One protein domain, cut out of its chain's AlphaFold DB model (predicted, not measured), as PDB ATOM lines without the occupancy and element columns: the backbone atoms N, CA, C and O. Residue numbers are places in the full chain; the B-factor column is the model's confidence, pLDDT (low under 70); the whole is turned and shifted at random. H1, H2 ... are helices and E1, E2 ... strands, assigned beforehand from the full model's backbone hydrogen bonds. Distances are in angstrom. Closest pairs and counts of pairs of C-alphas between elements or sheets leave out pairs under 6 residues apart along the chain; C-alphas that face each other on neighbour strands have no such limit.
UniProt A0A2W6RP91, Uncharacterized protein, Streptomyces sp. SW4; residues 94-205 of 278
ATOM      1  N   SER A  94     -20.020  11.089  44.254       91.38
ATOM      2  CA  SER A  94     -19.915   9.780  43.611       91.38
ATOM      3  C   SER A  94     -18.484   9.271  43.712       91.38
ATOM      4  O   SER A  94     -17.530  10.051  43.706       91.38
ATOM      5  N   VAL A  95     -18.329   7.957  43.811       91.75
ATOM      6  CA  VAL A  95     -17.021   7.308  43.778       91.75
ATOM      7  C   VAL A  95     -17.032   6.154  42.802       91.75
ATOM      8  O   VAL A  95     -17.888   5.281  42.888       91.75
ATOM      9  N   SER A  96     -16.081   6.155  41.876       90.25
ATOM     10  CA  SER A  96     -15.933   5.125  40.855       90.25
ATOM     11  C   SER A  96     -14.603   4.407  41.030       90.25
ATOM     12  O   SER A  96     -13.539   5.011  40.891       90.25
ATOM     13  N   ARG A  97     -14.658   3.113  41.346       87.81
ATOM     14  CA  ARG A  97     -13.485   2.242  41.415       87.81
ATOM     15  C   ARG A  97     -12.888   2.078  40.026       87.81
ATOM     16  O   ARG A  97     -13.598   1.741  39.080       87.81
ATOM     17  N   GLU A  98     -11.575   2.233  39.915       81.81
ATOM     18  CA  GLU A  98     -10.904   1.965  38.646       81.81
ATOM     19  C   GLU A  98     -10.856   0.462  38.372       81.81
ATOM     20  O   GLU A  98     -10.471  -0.337  39.229       81.81
ATOM     21  N   THR A  99     -11.254   0.064  37.166       69.06
ATOM     22  CA  THR A  99     -11.247  -1.341  36.733       69.06
ATOM     23  C   THR A  99      -9.835  -1.874  36.499       69.06
ATOM     24  O   THR A  99      -9.615  -3.078  36.590       69.06
ATOM     25  N   HIS A 100      -8.871  -0.986  36.247       66.19
ATOM     26  CA  HIS A 100      -7.457  -1.317  36.104       66.19
ATOM     27  C   HIS A 100      -6.669  -0.782  37.300       66.19
ATOM     28  O   HIS A 100      -6.259   0.377  37.318       66.19
ATOM     29  N   GLN A 101      -6.441  -1.636  38.298       67.12
ATOM     30  CA  GLN A 101      -5.544  -1.315  39.407       67.12
ATOM     31  C   GLN A 101      -4.090  -1.500  38.958       67.12
ATOM     32  O   GLN A 101      -3.720  -2.538  38.410       67.12
ATOM     33  N   VAL A 102      -3.264  -0.476  39.175       63.66
ATOM     34  CA  VAL A 102      -1.833  -0.494  38.812       63.66
ATOM     35  C   VAL A 102      -1.025  -1.401  39.752       63.66
ATOM     36  O   VAL A 102       0.006  -1.938  39.355       63.66
ATOM     37  N   ASP A 103      -1.503  -1.588  40.984       74.88
ATOM     38  CA  ASP A 103      -0.878  -2.403  42.027       74.88
ATOM     39  C   ASP A 103      -1.953  -3.168  42.813       74.88
ATOM     40  O   ASP A 103      -2.983  -2.602  43.181       74.88
ATOM     41  N   ALA A 104      -1.685  -4.444  43.102       77.12
ATOM     42  CA  ALA A 104      -2.556  -5.319  43.882       77.12
ATOM     43  C   ALA A 104      -2.673  -4.899  45.359       77.12
ATOM     44  O   ALA A 104      -3.564  -5.379  46.056       77.12
ATOM     45  N   ASN A 105      -1.791  -4.020  45.842       88.19
ATOM     46  CA  ASN A 105      -1.822  -3.514  47.218       88.19
ATOM     47  C   ASN A 105      -2.490  -2.142  47.360       88.19
ATOM     48  O   ASN A 105      -2.392  -1.515  48.416       88.19
ATOM     49  N   THR A 106      -3.151  -1.648  46.311       90.69
ATOM     50  CA  THR A 106      -3.829  -0.350  46.350       90.69
ATOM     51  C   THR A 106      -5.244  -0.436  45.807       90.69
ATOM     52  O   THR A 106      -5.521  -1.190  44.880       90.69
ATOM     53  N   LEU A 107      -6.127   0.377  46.380       91.69
ATOM     54  CA  LEU A 107      -7.411   0.729  45.799       91.69
ATOM     55  C   LEU A 107      -7.298   2.156  45.267       91.69
ATOM     56  O   LEU A 107      -7.043   3.081  46.037       91.69
ATOM     57  N   GLN A 108      -7.525   2.334  43.970       91.25
ATOM     58  CA  GLN A 108      -7.694   3.641  43.341       91.25
ATOM     59  C   GLN A 108      -9.154   3.856  42.956       91.25
ATOM     60  O   GLN A 108      -9.781   2.980  42.348       91.25
ATOM     61  N   ALA A 109      -9.681   5.030  43.297       91.69
ATOM     62  CA  ALA A 109     -11.022   5.434  42.909       91.69
ATOM     63  C   ALA A 109     -11.088   6.926  42.572       91.69
ATOM     64  O   ALA A 109     -10.449   7.757  43.223       91.69
ATOM     65  N   MET A 110     -11.879   7.252  41.554       91.44
ATOM     66  CA  MET A 110     -12.242   8.624  41.215       91.44
ATOM     67  C   MET A 110     -13.379   9.072  42.127       91.44
ATOM     68  O   MET A 110     -14.426   8.431  42.139       91.44
ATOM     69  N   VAL A 111     -13.183  10.158  42.870       92.62
ATOM     70  CA  VAL A 111     -14.234  10.831  43.639       92.62
ATOM     71  C   VAL A 111     -14.675  12.065  42.864       92.62
ATOM     72  O   VAL A 111     -13.851  12.946  42.627       92.62
ATOM     73  N   SER A 112     -15.955  12.139  42.500       91.06
ATOM     74  CA  SER A 112     -16.527  13.210  41.671       91.06
ATOM     75  C   SER A 112     -17.682  13.926  42.374       91.06
ATOM     76  O   SER A 112     -18.350  13.355  43.242       91.06
ATOM     77  N   GLY A 113     -17.931  15.179  41.980       90.50
ATOM     78  CA  GLY A 113     -18.941  16.057  42.591       90.50
ATOM     79  C   GLY A 113     -18.356  17.116  43.534       90.50
ATOM     80  O   GLY A 113     -19.090  17.784  44.259       90.50
ATOM     81  N   LEU A 114     -17.030  17.279  43.550       92.62
ATOM     82  CA  LEU A 114     -16.360  18.320  44.329       92.62
ATOM     83  C   LEU A 114     -16.588  19.696  43.681       92.62
ATOM     84  O   LEU A 114     -16.592  19.775  42.461       92.62
ATOM     85  N   PRO A 115     -16.722  20.800  44.426       91.62
ATOM     86  CA  PRO A 115     -16.873  22.122  43.823       91.62
ATOM     87  C   PRO A 115     -15.701  22.504  42.919       91.62
ATOM     88  O   PRO A 115     -14.538  22.391  43.314       91.62
ATOM     89  N   GLY A 116     -16.005  23.032  41.733       90.06
ATOM     90  CA  GLY A 116     -14.992  23.436  40.765       90.06
ATOM     91  C   GLY A 116     -14.062  24.536  41.270       90.06
ATOM     92  O   GLY A 116     -12.885  24.527  40.933       90.06
ATOM     93  N   ASN A 117     -14.532  25.424  42.150       90.62
ATOM     94  CA  ASN A 117     -13.712  26.503  42.709       90.62
ATOM     95  C   ASN A 117     -12.564  26.017  43.616       90.62
ATOM     96  O   ASN A 117     -11.653  26.786  43.917       90.62
ATOM     97  N   LEU A 118     -12.549  24.741  44.024       90.69
ATOM     98  CA  LEU A 118     -11.413  24.151  44.744       90.69
ATOM     99  C   LEU A 118     -10.134  24.112  43.891       90.69
ATOM    100  O   LEU A 118      -9.036  24.010  44.438       90.69
ATOM    101  N   GLN A 119     -10.245  24.223  42.564       86.12
ATOM    102  CA  GLN A 119      -9.084  24.301  41.676       86.12
ATOM    103  C   GLN A 119      -8.440  25.693  41.618       86.12
ATOM    104  O   GLN A 119      -7.299  25.808  41.174       86.12
ATOM    105  N   ASP A 120      -9.143  26.739  42.060       89.06
ATOM    106  CA  ASP A 120      -8.724  28.133  41.858       89.06
ATOM    107  C   ASP A 120      -7.570  28.543  42.793       89.06
ATOM    108  O   ASP A 120      -7.006  29.633  42.674       89.06
ATOM    109  N   HIS A 121      -7.182  27.667  43.726       88.19
ATOM    110  CA  HIS A 121      -6.047  27.897  44.611       88.19
ATOM    111  C   HIS A 121      -4.715  27.871  43.836       88.19
ATOM    112  O   HIS A 121      -4.397  26.935  43.093       88.19
ATOM    113  N   ALA A 122      -3.901  28.908  44.055       84.38
ATOM    114  CA  ALA A 122      -2.710  29.190  43.256       84.38
ATOM    115  C   ALA A 122      -1.645  28.080  43.321       84.38
ATOM    116  O   ALA A 122      -1.089  27.698  42.287       84.38
ATOM    117  N   SER A 123      -1.364  27.539  44.511       90.50
ATOM    118  CA  SER A 123      -0.376  26.470  44.672       90.50
ATOM    119  C   SER A 123      -1.028  25.076  44.706       90.50
ATOM    120  O   SER A 123      -2.149  24.923  45.201       90.50
ATOM    121  N   PRO A 124      -0.345  24.028  44.205       89.06
ATOM    122  CA  PRO A 124      -0.798  22.642  44.345       89.06
ATOM    123  C   PRO A 124      -1.057  22.214  45.796       89.06
ATOM    124  O   PRO A 124      -1.968  21.430  46.047       89.06
ATOM    125  N   GLN A 125      -0.271  22.725  46.744       89.75
ATOM    126  CA  GLN A 125      -0.394  22.419  48.169       89.75
ATOM    127  C   GLN A 125      -1.661  23.037  48.766       89.75
ATOM    128  O   GLN A 125      -2.381  22.354  49.492       89.75
ATOM    129  N   ASP A 126      -1.970  24.289  48.415       91.00
ATOM    130  CA  ASP A 126      -3.193  24.958  48.869       91.00
ATOM    131  C   ASP A 126      -4.439  24.262  48.308       91.00
ATOM    132  O   ASP A 126      -5.408  24.058  49.038       91.00
ATOM    133  N   ARG A 127      -4.397  23.828  47.036       90.94
ATOM    134  CA  ARG A 127      -5.457  23.000  46.429       90.94
ATOM    135  C   ARG A 127      -5.654  21.695  47.184       90.94
ATOM    136  O   ARG A 127      -6.781  21.334  47.514       90.94
ATOM    137  N   GLU A 128      -4.563  20.988  47.472       91.69
ATOM    138  CA  GLU A 128      -4.615  19.740  48.229       91.69
ATOM    139  C   GLU A 128      -5.234  19.957  49.612       91.69
ATOM    140  O   GLU A 128      -6.142  19.228  50.006       91.69
ATOM    141  N   GLN A 129      -4.795  20.989  50.330       92.50
ATOM    142  CA  GLN A 129      -5.330  21.324  51.643       92.50
ATOM    143  C   GLN A 129      -6.818  21.692  51.584       92.50
ATOM    144  O   GLN A 129      -7.585  21.235  52.432       92.50
ATOM    145  N   ALA A 130      -7.242  22.462  50.580       93.50
ATOM    146  CA  ALA A 130      -8.640  22.832  50.381       93.50
ATOM    147  C   ALA A 130      -9.523  21.604  50.113       93.50
ATOM    148  O   ALA A 130     -10.574  21.450  50.739       93.50
ATOM    149  N   VAL A 131      -9.074  20.678  49.257       93.88
ATOM    150  CA  VAL A 131      -9.792  19.419  49.014       93.88
ATOM    151  C   VAL A 131      -9.805  18.536  50.258       93.88
ATOM    152  O   VAL A 131     -10.853  17.989  50.583       93.88
ATOM    153  N   ARG A 132      -8.703  18.427  51.014       94.56
ATOM    154  CA  ARG A 132      -8.700  17.680  52.288       94.56
ATOM    155  C   ARG A 132      -9.707  18.248  53.280       94.56
ATOM    156  O   ARG A 132     -10.431  17.481  53.906       94.56
ATOM    157  N   ALA A 133      -9.756  19.574  53.410       95.00
ATOM    158  CA  ALA A 133     -10.703  20.252  54.284       95.00
ATOM    159  C   ALA A 133     -12.155  20.011  53.843       95.00
ATOM    160  O   ALA A 133     -13.013  19.790  54.690       95.00
ATOM    161  N   TRP A 134     -12.424  19.987  52.535       94.50
ATOM    162  CA  TRP A 134     -13.741  19.635  52.000       94.50
ATOM    163  C   TRP A 134     -14.113  18.171  52.276       94.50
ATOM    164  O   TRP A 134     -15.215  17.879  52.734       94.50
ATOM    165  N   LEU A 135     -13.185  17.244  52.024       95.19
ATOM    166  CA  LEU A 135     -13.395  15.808  52.212       95.19
ATOM    167  C   LEU A 135     -13.532  15.397  53.689       95.19
ATOM    168  O   LEU A 135     -14.016  14.304  53.968       95.19
ATOM    169  N   ALA A 136     -13.160  16.261  54.640       94.06
ATOM    170  CA  ALA A 136     -13.318  16.005  56.074       94.06
ATOM    171  C   ALA A 136     -14.788  15.869  56.522       94.06
ATOM    172  O   ALA A 136     -15.055  15.298  57.580       94.06
ATOM    173  N   ASP A 137     -15.737  16.353  55.713       93.00
ATOM    174  CA  ASP A 137     -17.175  16.200  55.955       93.00
ATOM    175  C   ASP A 137     -17.715  14.823  55.533       93.00
ATOM    176  O   ASP A 137     -18.909  14.584  55.670       93.00
ATOM    177  N   TYR A 138     -16.877  13.906  55.042       94.25
ATOM    178  CA  TYR A 138     -17.282  12.580  54.562       94.25
ATOM    179  C   TYR A 138     -16.626  11.500  55.436       94.25
ATOM    180  O   TYR A 138     -15.468  11.143  55.207       94.25
ATOM    181  N   PRO A 139     -17.332  10.958  56.448       92.50
ATOM    182  CA  PRO A 139     -16.734  10.112  57.487       92.50
ATOM    183  C   PRO A 139     -16.088   8.829  56.966       92.50
ATOM    184  O   PRO A 139     -15.170   8.301  57.588       92.50
ATOM    185  N   SER A 140     -16.553   8.318  55.825       92.75
ATOM    186  CA  SER A 140     -16.023   7.091  55.233       92.75
ATOM    187  C   SER A 140     -14.698   7.305  54.488       92.75
ATOM    188  O   SER A 140     -13.924   6.362  54.305       92.75
ATOM    189  N   LEU A 141     -14.366   8.552  54.126       94.38
ATOM    190  CA  LEU A 141     -13.124   8.930  53.451       94.38
ATOM    191  C   LEU A 141     -11.955   9.069  54.435       94.38
ATOM    192  O   LEU A 141     -11.356  10.127  54.613       94.38
ATOM    193  N   THR A 142     -11.583   7.954  55.057       92.94
ATOM    194  CA  THR A 142     -10.418   7.857  55.948       92.94
ATOM    195  C   THR A 142      -9.229   7.211  55.244       92.94
ATOM    196  O   THR A 142      -9.399   6.481  54.267       92.94
ATOM    197  N   GLY A 143      -8.008   7.465  55.724       93.56
ATOM    198  CA  GLY A 143      -6.805   6.736  55.294       93.56
ATOM    199  C   GLY A 143      -6.437   6.868  53.811       93.56
ATOM    200  O   GLY A 143      -5.693   6.034  53.305       93.56
ATOM    201  N   TYR A 144      -6.968   7.871  53.108       94.94
ATOM    202  CA  TYR A 144      -6.632   8.113  51.710       94.94
ATOM    203  C   TYR A 144      -5.367   8.964  51.572       94.94
ATOM    204  O   TYR A 144      -5.034   9.800  52.421       94.94
ATOM    205  N   ARG A 145      -4.720   8.830  50.420       93.38
ATOM    206  CA  ARG A 145      -3.730   9.774  49.897       93.38
ATOM    207  C   ARG A 145      -4.105  10.189  48.481       93.38
ATOM    208  O   ARG A 145      -4.775   9.446  47.768       93.38
ATOM    209  N   PHE A 146      -3.664  11.370  48.064       90.81
ATOM    210  CA  PHE A 146      -3.757  11.751  46.658       90.81
ATOM    211  C   PHE A 146      -2.741  10.961  45.840       90.81
ATOM    212  O   PHE A 146      -1.680  10.580  46.344       90.81
ATOM    213  N   ARG A 147      -3.062  10.727  44.566       85.31
ATOM    214  CA  ARG A 147      -2.172  10.024  43.635       85.31
ATOM    215  C   ARG A 147      -0.813  10.718  43.497       85.31
ATOM    216  O   ARG A 147       0.217  10.050  43.525       85.31
ATOM    217  N   SER A 148      -0.818  12.040  43.350       81.56
ATOM    218  CA  SER A 148       0.380  12.877  43.282       81.56
ATOM    219  C   SER A 148       0.055  14.328  43.631       81.56
ATOM    220  O   SER A 148      -1.089  14.767  43.502       81.56
ATOM    221  N   ILE A 149       1.075  15.096  44.023       75.75
ATOM    222  CA  ILE A 149       0.951  16.546  44.219       75.75
ATOM    223  C   ILE A 149       0.485  17.189  42.906       75.75
ATOM    224  O   ILE A 149       1.018  16.886  41.838       75.75
ATOM    225  N   GLY A 150      -0.510  18.073  42.986       70.62
ATOM    226  CA  GLY A 150      -1.054  18.781  41.824       70.62
ATOM    227  C   GLY A 150      -2.037  17.981  40.970       70.62
ATOM    228  O   GLY A 150      -2.499  18.513  39.967       70.62
ATOM    229  N   ALA A 151      -2.416  16.763  41.373       72.56
ATOM    230  CA  ALA A 151      -3.445  15.953  40.708       72.56
ATOM    231  C   ALA A 151      -4.886  16.455  40.956       72.56
ATOM    232  O   ALA A 151      -5.824  15.662  40.943       72.56
ATOM    233  N   ILE A 152      -5.060  17.746  41.264       80.44
ATOM    234  CA  ILE A 152      -6.350  18.364  41.583       80.44
ATOM    235  C   ILE A 152      -6.553  19.600  40.684       80.44
ATOM    236  O   ILE A 152      -5.766  20.556  40.792       80.44
ATOM    237  N   PRO A 153      -7.614  19.612  39.850       72.44
ATOM    238  CA  PRO A 153      -8.424  18.443  39.491       72.44
ATOM    239  C   PRO A 153      -7.549  17.373  38.828       72.44
ATOM    240  O   PRO A 153      -6.451  17.669  38.345       72.44
ATOM    241  N   ASP A 154      -8.005  16.124  38.827       72.81
ATOM    242  CA  ASP A 154      -7.261  15.086  38.113       72.81
ATOM    243  C   ASP A 154      -7.270  15.377  36.601       72.81
ATOM    244  O   ASP A 154      -8.105  16.127  36.097       72.81
ATOM    245  N   SER A 155      -6.347  14.799  35.843       65.50
ATOM    246  CA  SER A 155      -6.364  14.887  34.384       65.50
ATOM    247  C   SER A 155      -7.246  13.772  33.814       65.50
ATOM    248  O   SER A 155      -6.927  12.594  33.983       65.50
ATOM    249  N   GLY A 156      -8.333  14.117  33.120       64.50
ATOM    250  CA  GLY A 156      -9.182  13.153  32.417       64.50
ATOM    251  C   GLY A 156     -10.517  13.755  31.968       64.50
ATOM    252  O   GLY A 156     -10.907  14.802  32.470       64.50
ATOM    253  N   PRO A 157     -11.233  13.119  31.029       58.91
ATOM    254  CA  PRO A 157     -12.564  13.575  30.618       58.91
ATOM    255  C   PRO A 157     -13.580  13.555  31.775       58.91
ATOM    256  O   PRO A 157     -14.490  14.373  31.782       58.91
ATOM    257  N   ASP A 158     -13.381  12.689  32.776       63.94
ATOM    258  CA  ASP A 158     -14.282  12.526  33.929       63.94
ATOM    259  C   ASP A 158     -13.931  13.428  35.127       63.94
ATOM    260  O   ASP A 158     -14.569  13.350  36.177       63.94
ATOM    261  N   SER A 159     -12.884  14.254  35.016       72.06
ATOM    262  CA  SER A 159     -12.434  15.113  36.117       72.06
ATOM    263  C   SER A 159     -13.097  16.487  36.145       72.06
ATOM    264  O   SER A 159     -12.865  17.239  37.093       72.06
ATOM    265  N   TRP A 160     -13.924  16.802  35.144       79.88
ATOM    266  CA  TRP A 160     -14.697  18.036  35.072       79.88
ATOM    267  C   TRP A 160     -16.124  17.758  34.596       79.88
ATOM    268  O   TRP A 160     -16.331  17.288  33.478       79.88
ATOM    269  N   ASP A 161     -17.109  18.124  35.410       81.19
ATOM    270  CA  ASP A 161     -18.505  18.212  34.995       81.19
ATOM    271  C   ASP A 161     -18.845  19.685  34.750       81.19
ATOM    272  O   ASP A 161     -19.031  20.475  35.678       81.19
ATOM    273  N   SER A 162     -18.935  20.072  33.475       75.88
ATOM    274  CA  SER A 162     -19.260  21.449  33.096       75.88
ATOM    275  C   SER A 162     -20.703  21.845  33.393       75.88
ATOM    276  O   SER A 162     -20.971  23.037  33.508       75.88
ATOM    277  N   MET A 163     -21.628  20.885  33.478       80.06
ATOM    278  CA  MET A 163     -23.028  21.176  33.789       80.06
ATOM    279  C   MET A 163     -23.196  21.490  35.272       80.06
ATOM    280  O   MET A 163     -23.911  22.424  35.619       80.06
ATOM    281  N   GLN A 164     -22.512  20.740  36.134       80.00
ATOM    282  CA  GLN A 164     -22.562  20.945  37.583       80.00
ATOM    283  C   GLN A 164     -21.504  21.930  38.095       80.00
ATOM    284  O   GLN A 164     -21.581  22.379  39.237       80.00
ATOM    285  N   GLY A 165     -20.497  22.257  37.279       86.62
ATOM    286  CA  GLY A 165     -19.331  23.019  37.723       86.62
ATOM    287  C   GLY A 165     -18.547  22.276  38.805       86.62
ATOM    288  O   GLY A 165     -18.048  22.908  39.740       86.62
ATOM    289  N   THR A 166     -18.488  20.944  38.718       90.75
ATOM    290  CA  THR A 166     -17.809  20.086  39.696       90.75
ATOM    291  C   THR A 166     -16.551  19.445  39.118       90.75
ATOM    292  O   THR A 166     -16.391  19.311  37.905       90.75
ATOM    293  N   ILE A 167     -15.633  19.064  40.005       91.44
ATOM    294  CA  ILE A 167     -14.387  18.370  39.693       91.44
ATOM    295  C   ILE A 167     -14.372  16.958  40.260       91.44
ATOM    296  O   ILE A 167     -15.080  16.627  41.219       91.44
ATOM    297  N   GLY A 168     -13.497  16.148  39.674       90.31
ATOM    298  CA  GLY A 168     -13.075  14.861  40.197       90.31
ATOM    299  C   GLY A 168     -11.628  14.881  40.690       90.31
ATOM    300  O   GLY A 168     -10.770  15.584  40.145       90.31
ATOM    301  N   CYS A 169     -11.340  14.082  41.715       90.31
ATOM    302  CA  CYS A 169      -9.975  13.769  42.121       90.31
ATOM    303  C   CYS A 169      -9.815  12.272  42.404       90.31
ATOM    304  O   CYS A 169     -10.721  11.613  42.916       90.31
ATOM    305  N   ARG A 170      -8.644  11.719  42.074       91.25
ATOM    306  CA  ARG A 170      -8.338  10.321  42.370       91.25
ATOM    307  C   ARG A 170      -7.711  10.179  43.743       91.25
ATOM    308  O   ARG A 170      -6.660  10.760  44.042       91.25
ATOM    309  N   LEU A 171      -8.353   9.351  44.551       92.75
ATOM    310  CA  LEU A 171      -7.888   8.970  45.870       92.75
ATOM    311  C   LEU A 171      -7.329   7.550  45.827       92.75
ATOM    312  O   LEU A 171      -7.784   6.702  45.053       92.75
ATOM    313  N   VAL A 172      -6.318   7.311  46.657       93.12
ATOM    314  CA  VAL A 172      -5.638   6.024  46.778       93.12
ATOM    315  C   VAL A 172      -5.671   5.569  48.230       93.12
ATOM    316  O   VAL A 172      -5.358   6.351  49.130       93.12
ATOM    317  N   TRP A 173      -6.004   4.302  48.443       94.31
ATOM    318  CA  TRP A 173      -5.912   3.620  49.730       94.31
ATOM    319  C   TRP A 173      -4.945   2.457  49.622       94.31
ATOM    320  O   TRP A 173      -4.981   1.710  48.643       94.31
ATOM    321  N   ASP A 174      -4.122   2.277  50.646       93.00
ATOM    322  CA  ASP A 174      -3.275   1.098  50.753       93.00
ATOM    323  C   ASP A 174      -4.125  -0.057  51.318       93.00
ATOM    324  O   ASP A 174      -4.741   0.058  52.380       93.00
ATOM    325  N   VAL A 175      -4.205  -1.162  50.576       90.69
ATOM    326  CA  VAL A 175      -5.015  -2.345  50.898       90.69
ATOM    327  C   VAL A 175      -4.131  -3.584  50.808       90.69
ATOM    328  O   VAL A 175      -3.821  -4.085  49.733       90.69
ATOM    329  N   ALA A 176      -3.687  -4.093  51.955       85.38
ATOM    330  CA  ALA A 176      -2.937  -5.342  51.986       85.38
ATOM    331  C   ALA A 176      -3.905  -6.517  51.783       85.38
ATOM    332  O   ALA A 176      -4.790  -6.733  52.610       85.38
ATOM    333  N   GLY A 177      -3.744  -7.282  50.699       81.19
ATOM    334  CA  GLY A 177      -4.555  -8.486  50.457       81.19
ATOM    335  C   GLY A 177      -5.206  -8.608  49.079       81.19
ATOM    336  O   GLY A 177      -6.089  -9.450  48.918       81.19
ATOM    337  N   GLY A 178      -4.782  -7.824  48.083       85.00
ATOM    338  CA  GLY A 178      -5.236  -7.998  46.703       85.00
ATOM    339  C   GLY A 178      -6.632  -7.437  46.421       85.00
ATOM    340  O   GLY A 178      -7.205  -6.677  47.201       85.00
ATOM    341  N   GLU A 179      -7.195  -7.869  45.291       85.69
ATOM    342  CA  GLU A 179      -8.480  -7.406  44.746       85.69
ATOM    343  C   GLU A 179      -9.651  -7.522  45.733       85.69
ATOM    344  O   GLU A 179     -10.500  -6.638  45.812       85.69
ATOM    345  N   GLU A 180      -9.687  -8.590  46.528       87.62
ATOM    346  CA  GLU A 180     -10.759  -8.814  47.498       87.62
ATOM    347  C   GLU A 180     -10.679  -7.824  48.675       87.62
ATOM    348  O   GLU A 180     -11.702  -7.324  49.144       87.62
ATOM    349  N   ALA A 181      -9.468  -7.479  49.127       89.62
ATOM    350  CA  ALA A 181      -9.272  -6.430  50.128       89.62
ATOM    351  C   ALA A 181      -9.631  -5.045  49.560       89.62
ATOM    352  O   ALA A 181     -10.264  -4.247  50.250       89.62
ATOM    353  N   ALA A 182      -9.296  -4.783  48.292       89.38
ATOM    354  CA  ALA A 182      -9.688  -3.560  47.593       89.38
ATOM    355  C   ALA A 182     -11.213  -3.440  47.450       89.38
ATOM    356  O   ALA A 182     -11.770  -2.364  47.668       89.38
ATOM    357  N   LYS A 183     -11.900  -4.544  47.129       88.31
ATOM    358  CA  LYS A 183     -13.363  -4.605  47.043       88.31
ATOM    359  C   LYS A 183     -14.018  -4.303  48.391       88.31
ATOM    360  O   LYS A 183     -14.849  -3.402  48.448       88.31
ATOM    361  N   ARG A 184     -13.589  -4.964  49.472       90.06
ATOM    362  CA  ARG A 184     -14.099  -4.682  50.827       90.06
ATOM    363  C   ARG A 184     -13.855  -3.239  51.236       90.06
ATOM    364  O   ARG A 184     -14.761  -2.581  51.720       90.06
ATOM    365  N   ARG A 185     -12.659  -2.703  50.963       91.94
ATOM    366  CA  ARG A 185     -12.363  -1.294  51.252       91.94
ATOM    367  C   ARG A 185     -13.280  -0.344  50.480       91.94
ATOM    368  O   ARG A 185     -13.674   0.682  51.022       91.94
ATOM    369  N   PHE A 186     -13.604  -0.659  49.228       91.31
ATOM    370  CA  PHE A 186     -14.537   0.133  48.428       91.31
ATOM    371  C   PHE A 186     -15.964   0.086  48.997       91.31
ATOM    372  O   PHE A 186     -16.611   1.126  49.087       91.31
ATOM    373  N   GLU A 187     -16.416  -1.087  49.446       89.62
ATOM    374  CA  GLU A 187     -17.695  -1.268  50.146       89.62
ATOM    375  C   GLU A 187     -17.719  -0.519  51.493       89.62
ATOM    376  O   GLU A 187     -18.705   0.140  51.799       89.62
ATOM    377  N   ASP A 188     -16.618  -0.496  52.250       90.38
ATOM    378  CA  ASP A 188     -16.513   0.284  53.495       90.38
ATOM    379  C   ASP A 188     -16.602   1.803  53.249       90.38
ATOM    380  O   ASP A 188     -17.159   2.548  54.059       90.38
ATOM    381  N   ILE A 189     -16.025   2.290  52.142       91.88
ATOM    382  CA  ILE A 189     -16.057   3.713  51.764       91.88
ATOM    383  C   ILE A 189     -17.470   4.131  51.342       91.88
ATOM    384  O   ILE A 189     -17.904   5.251  51.631       91.88
ATOM    385  N   ALA A 190     -18.170   3.259  50.626       90.25
ATOM    386  CA  ALA A 190     -19.452   3.565  50.018       90.25
ATOM    387  C   ALA A 190     -20.377   2.335  50.088       90.25
ATOM    388  O   ALA A 190     -20.537   1.619  49.092       90.25
ATOM    389  N   PRO A 191     -20.977   2.085  51.270       83.81
ATOM    390  CA  PRO A 191     -21.688   0.837  51.556       83.81
ATOM    391  C   PRO A 191     -22.984   0.688  50.765       83.81
ATOM    392  O   PRO A 191     -23.427  -0.431  50.518       83.81
ATOM    393  N   TRP A 192     -23.579   1.800  50.339       83.38
ATOM    394  CA  TRP A 192     -24.873   1.801  49.672       83.38
ATOM    395  C   TRP A 192     -24.739   2.099  48.186       83.38
ATOM    396  O   TRP A 192     -23.971   2.965  47.745       83.38
ATOM    397  N   LYS A 193     -25.532   1.380  47.391       70.25
ATOM    398  CA  LYS A 193     -25.699   1.701  45.975       70.25
ATOM    399  C   LYS A 193     -26.609   2.927  45.853       70.25
ATOM    400  O   LYS A 193     -27.657   3.009  46.489       70.25
ATOM    401  N   GLY A 194     -26.205   3.883  45.021       66.56
ATOM    402  CA  GLY A 194     -27.118   4.902  44.495       66.56
ATOM    403  C   GLY A 194     -27.915   4.347  43.317       66.56
ATOM    404  O   GLY A 194     -27.592   3.269  42.808       66.56
ATOM    405  N   ARG A 195     -28.929   5.085  42.848       68.88
ATOM    406  CA  ARG A 195     -29.677   4.706  41.643       68.88
ATOM    407  C   ARG A 195     -28.742   4.582  40.439       68.88
ATOM    408  O   ARG A 195     -27.936   5.478  40.199       68.88
ATOM    409  N   SER A 196     -28.921   3.531  39.631       60.12
ATOM    410  CA  SER A 196     -28.286   3.369  38.314       60.12
ATOM    411  C   SER A 196     -26.756   3.522  38.303       60.12
ATOM    412  O   SER A 196     -26.156   3.716  37.242       60.12
ATOM    413  N   LEU A 197     -26.109   3.420  39.466       65.44
ATOM    414  CA  LEU A 197     -24.664   3.351  39.557       65.44
ATOM    415  C   LEU A 197     -24.252   1.909  39.272       65.44
ATOM    416  O   LEU A 197     -24.821   0.962  39.819       65.44
ATOM    417  N   SER A 198     -23.275   1.737  38.386       72.50
ATOM    418  CA  SER A 198     -22.724   0.418  38.081       72.50
ATOM    419  C   SER A 198     -22.115  -0.214  39.334       72.50
ATOM    420  O   SER A 198     -21.863   0.456  40.333       72.50
ATOM    421  N   ASP A 199     -21.778  -1.504  39.298       73.19
ATOM    422  CA  ASP A 199     -21.097  -2.138  40.433       73.19
ATOM    423  C   ASP A 199     -19.756  -1.479  40.798       73.19
ATOM    424  O   ASP A 199     -19.311  -1.623  41.934       73.19
ATOM    425  N   SER A 200     -19.160  -0.711  39.884       77.69
ATOM    426  CA  SER A 200     -17.948   0.068  40.127       77.69
ATOM    427  C   SER A 200     -18.204   1.482  40.644       77.69
ATOM    428  O   SER A 200     -17.234   2.125  41.023       77.69
ATOM    429  N   THR A 201     -19.445   1.980  40.667       85.56
ATOM    430  CA  THR A 201     -19.764   3.341  41.124       85.56
ATOM    431  C   THR A 201     -20.706   3.317  42.328       85.56
ATOM    432  O   THR A 201     -21.660   2.542  42.392       85.56
ATOM    433  N   ARG A 202     -20.433   4.140  43.338       89.25
ATOM    434  CA  ARG A 202     -21.207   4.218  44.586       89.25
ATOM    435  C   ARG A 202     -21.350   5.662  45.053       89.25
ATOM    436  O   ARG A 202     -20.738   6.566  44.484       89.25
ATOM    437  N   VAL A 203     -22.159   5.866  46.088       90.44
ATOM    438  CA  VAL A 203     -22.374   7.175  46.714       90.44
ATOM    439  C   VAL A 203     -21.529   7.276  47.979       90.44
ATOM    440  O   VAL A 203     -21.558   6.383  48.822       90.44
ATOM    441  N   ILE A 204     -20.788   8.372  48.127       92.19
ATOM    442  CA  ILE A 204     -20.128   8.730  49.379       92.19
ATOM    443  C   ILE A 204     -21.003   9.729  50.110       92.19
ATOM    444  O   ILE A 204     -21.379  10.775  49.567       92.19
ATOM    445  N   HIS A 205     -21.266   9.410  51.372       91.06
ATOM    446  CA  HIS A 205     -22.182  10.173  52.182       91.06
ATOM    447  C   HIS A 205     -21.494  11.232  53.035       91.06
ATOM    448  O   HIS A 205     -20.556  10.943  53.781       91.06
TER     449      HIS A 205
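AT A GLANCE: This is residues 94 to 205 of the 278 residues of an uncharacterized protein of Streptomyces sp. SW4 (UniProt A0A2W6RP91). Two long strands, E2 and E3, run side by side as the spine of a strongly twisted sheet, with short E1 beside E2 and short E4 beside E1 at the sheet's edge; H3 packs over one end of E2, and the small H1-H2 pair sits at its other end. A long link, residues 136 to 165, returns along E3. The printed part has 112 residues in the order E1 E2 H1 H2 E3 H3 E4, class mixed; the antiparallel sheet runs E3 E2 E1 E4. It is compact, radius of gyration of the C-alphas 13.5 A, and spans 39 by 29 by 26 A.

IN THESE COORDINATES: E1, residues 94 to 97, begins at C-alpha 94 (-19.915, 9.780, 43.611). E2, residues 106 to 115, is 26.1 A long and bends by 52 degrees at residue 112. H1 holds residues 116 to 120 and H2 124 to 135, 16.3 A. E3, residues 166 to 174, measures 26.3 A; H3, residues 178 to 189, 16.7 A. E4, residues 201 to 204, ends at C-alpha 204 (-20.128, 8.730, 49.379).

HOW THE PARTS SIT: E1 and E2 form a hairpin, with N 96 and O 110 at 2.8 A. E1 and E4 have N 202 and O 95 at 2.8 A; E3 and E2 have N 167 and O 114 at 2.7 A. In two layers, a helix on one face of a sheet, H3 lies over E2 at a height over the sheet of 7.7 A, along the strands at 24 degrees on the local plane; their closest C-alphas, Leu 107 and Ala 182, are 5.2 A apart. H1 and H2 only graze the sheet and touch, closest C-alphas Gln 119 and Arg 127 at 6.1 A, H2 with residues 127 to 131 alone. H2 and H3 are apart. Residues 145 to 146 pair antiparallel with 171 to 172 of E3, and 160 to 161 with 166 to 167. Every O i to N i+4 pair is within hydrogen-bond range in H2 and H3; H1 has 0 of 1, but 2 of 2 O i to N i+3 pairs.

THE WHOLE: The two C-alphas farthest apart, Ala 122 and Glu 180, are 39.1 A apart. The printed part has no cut. The links H2 to E3 and H3 to E4 are long. Residues 99 to 102, 155 to 158 and 194 to 197 have pLDDT under 70.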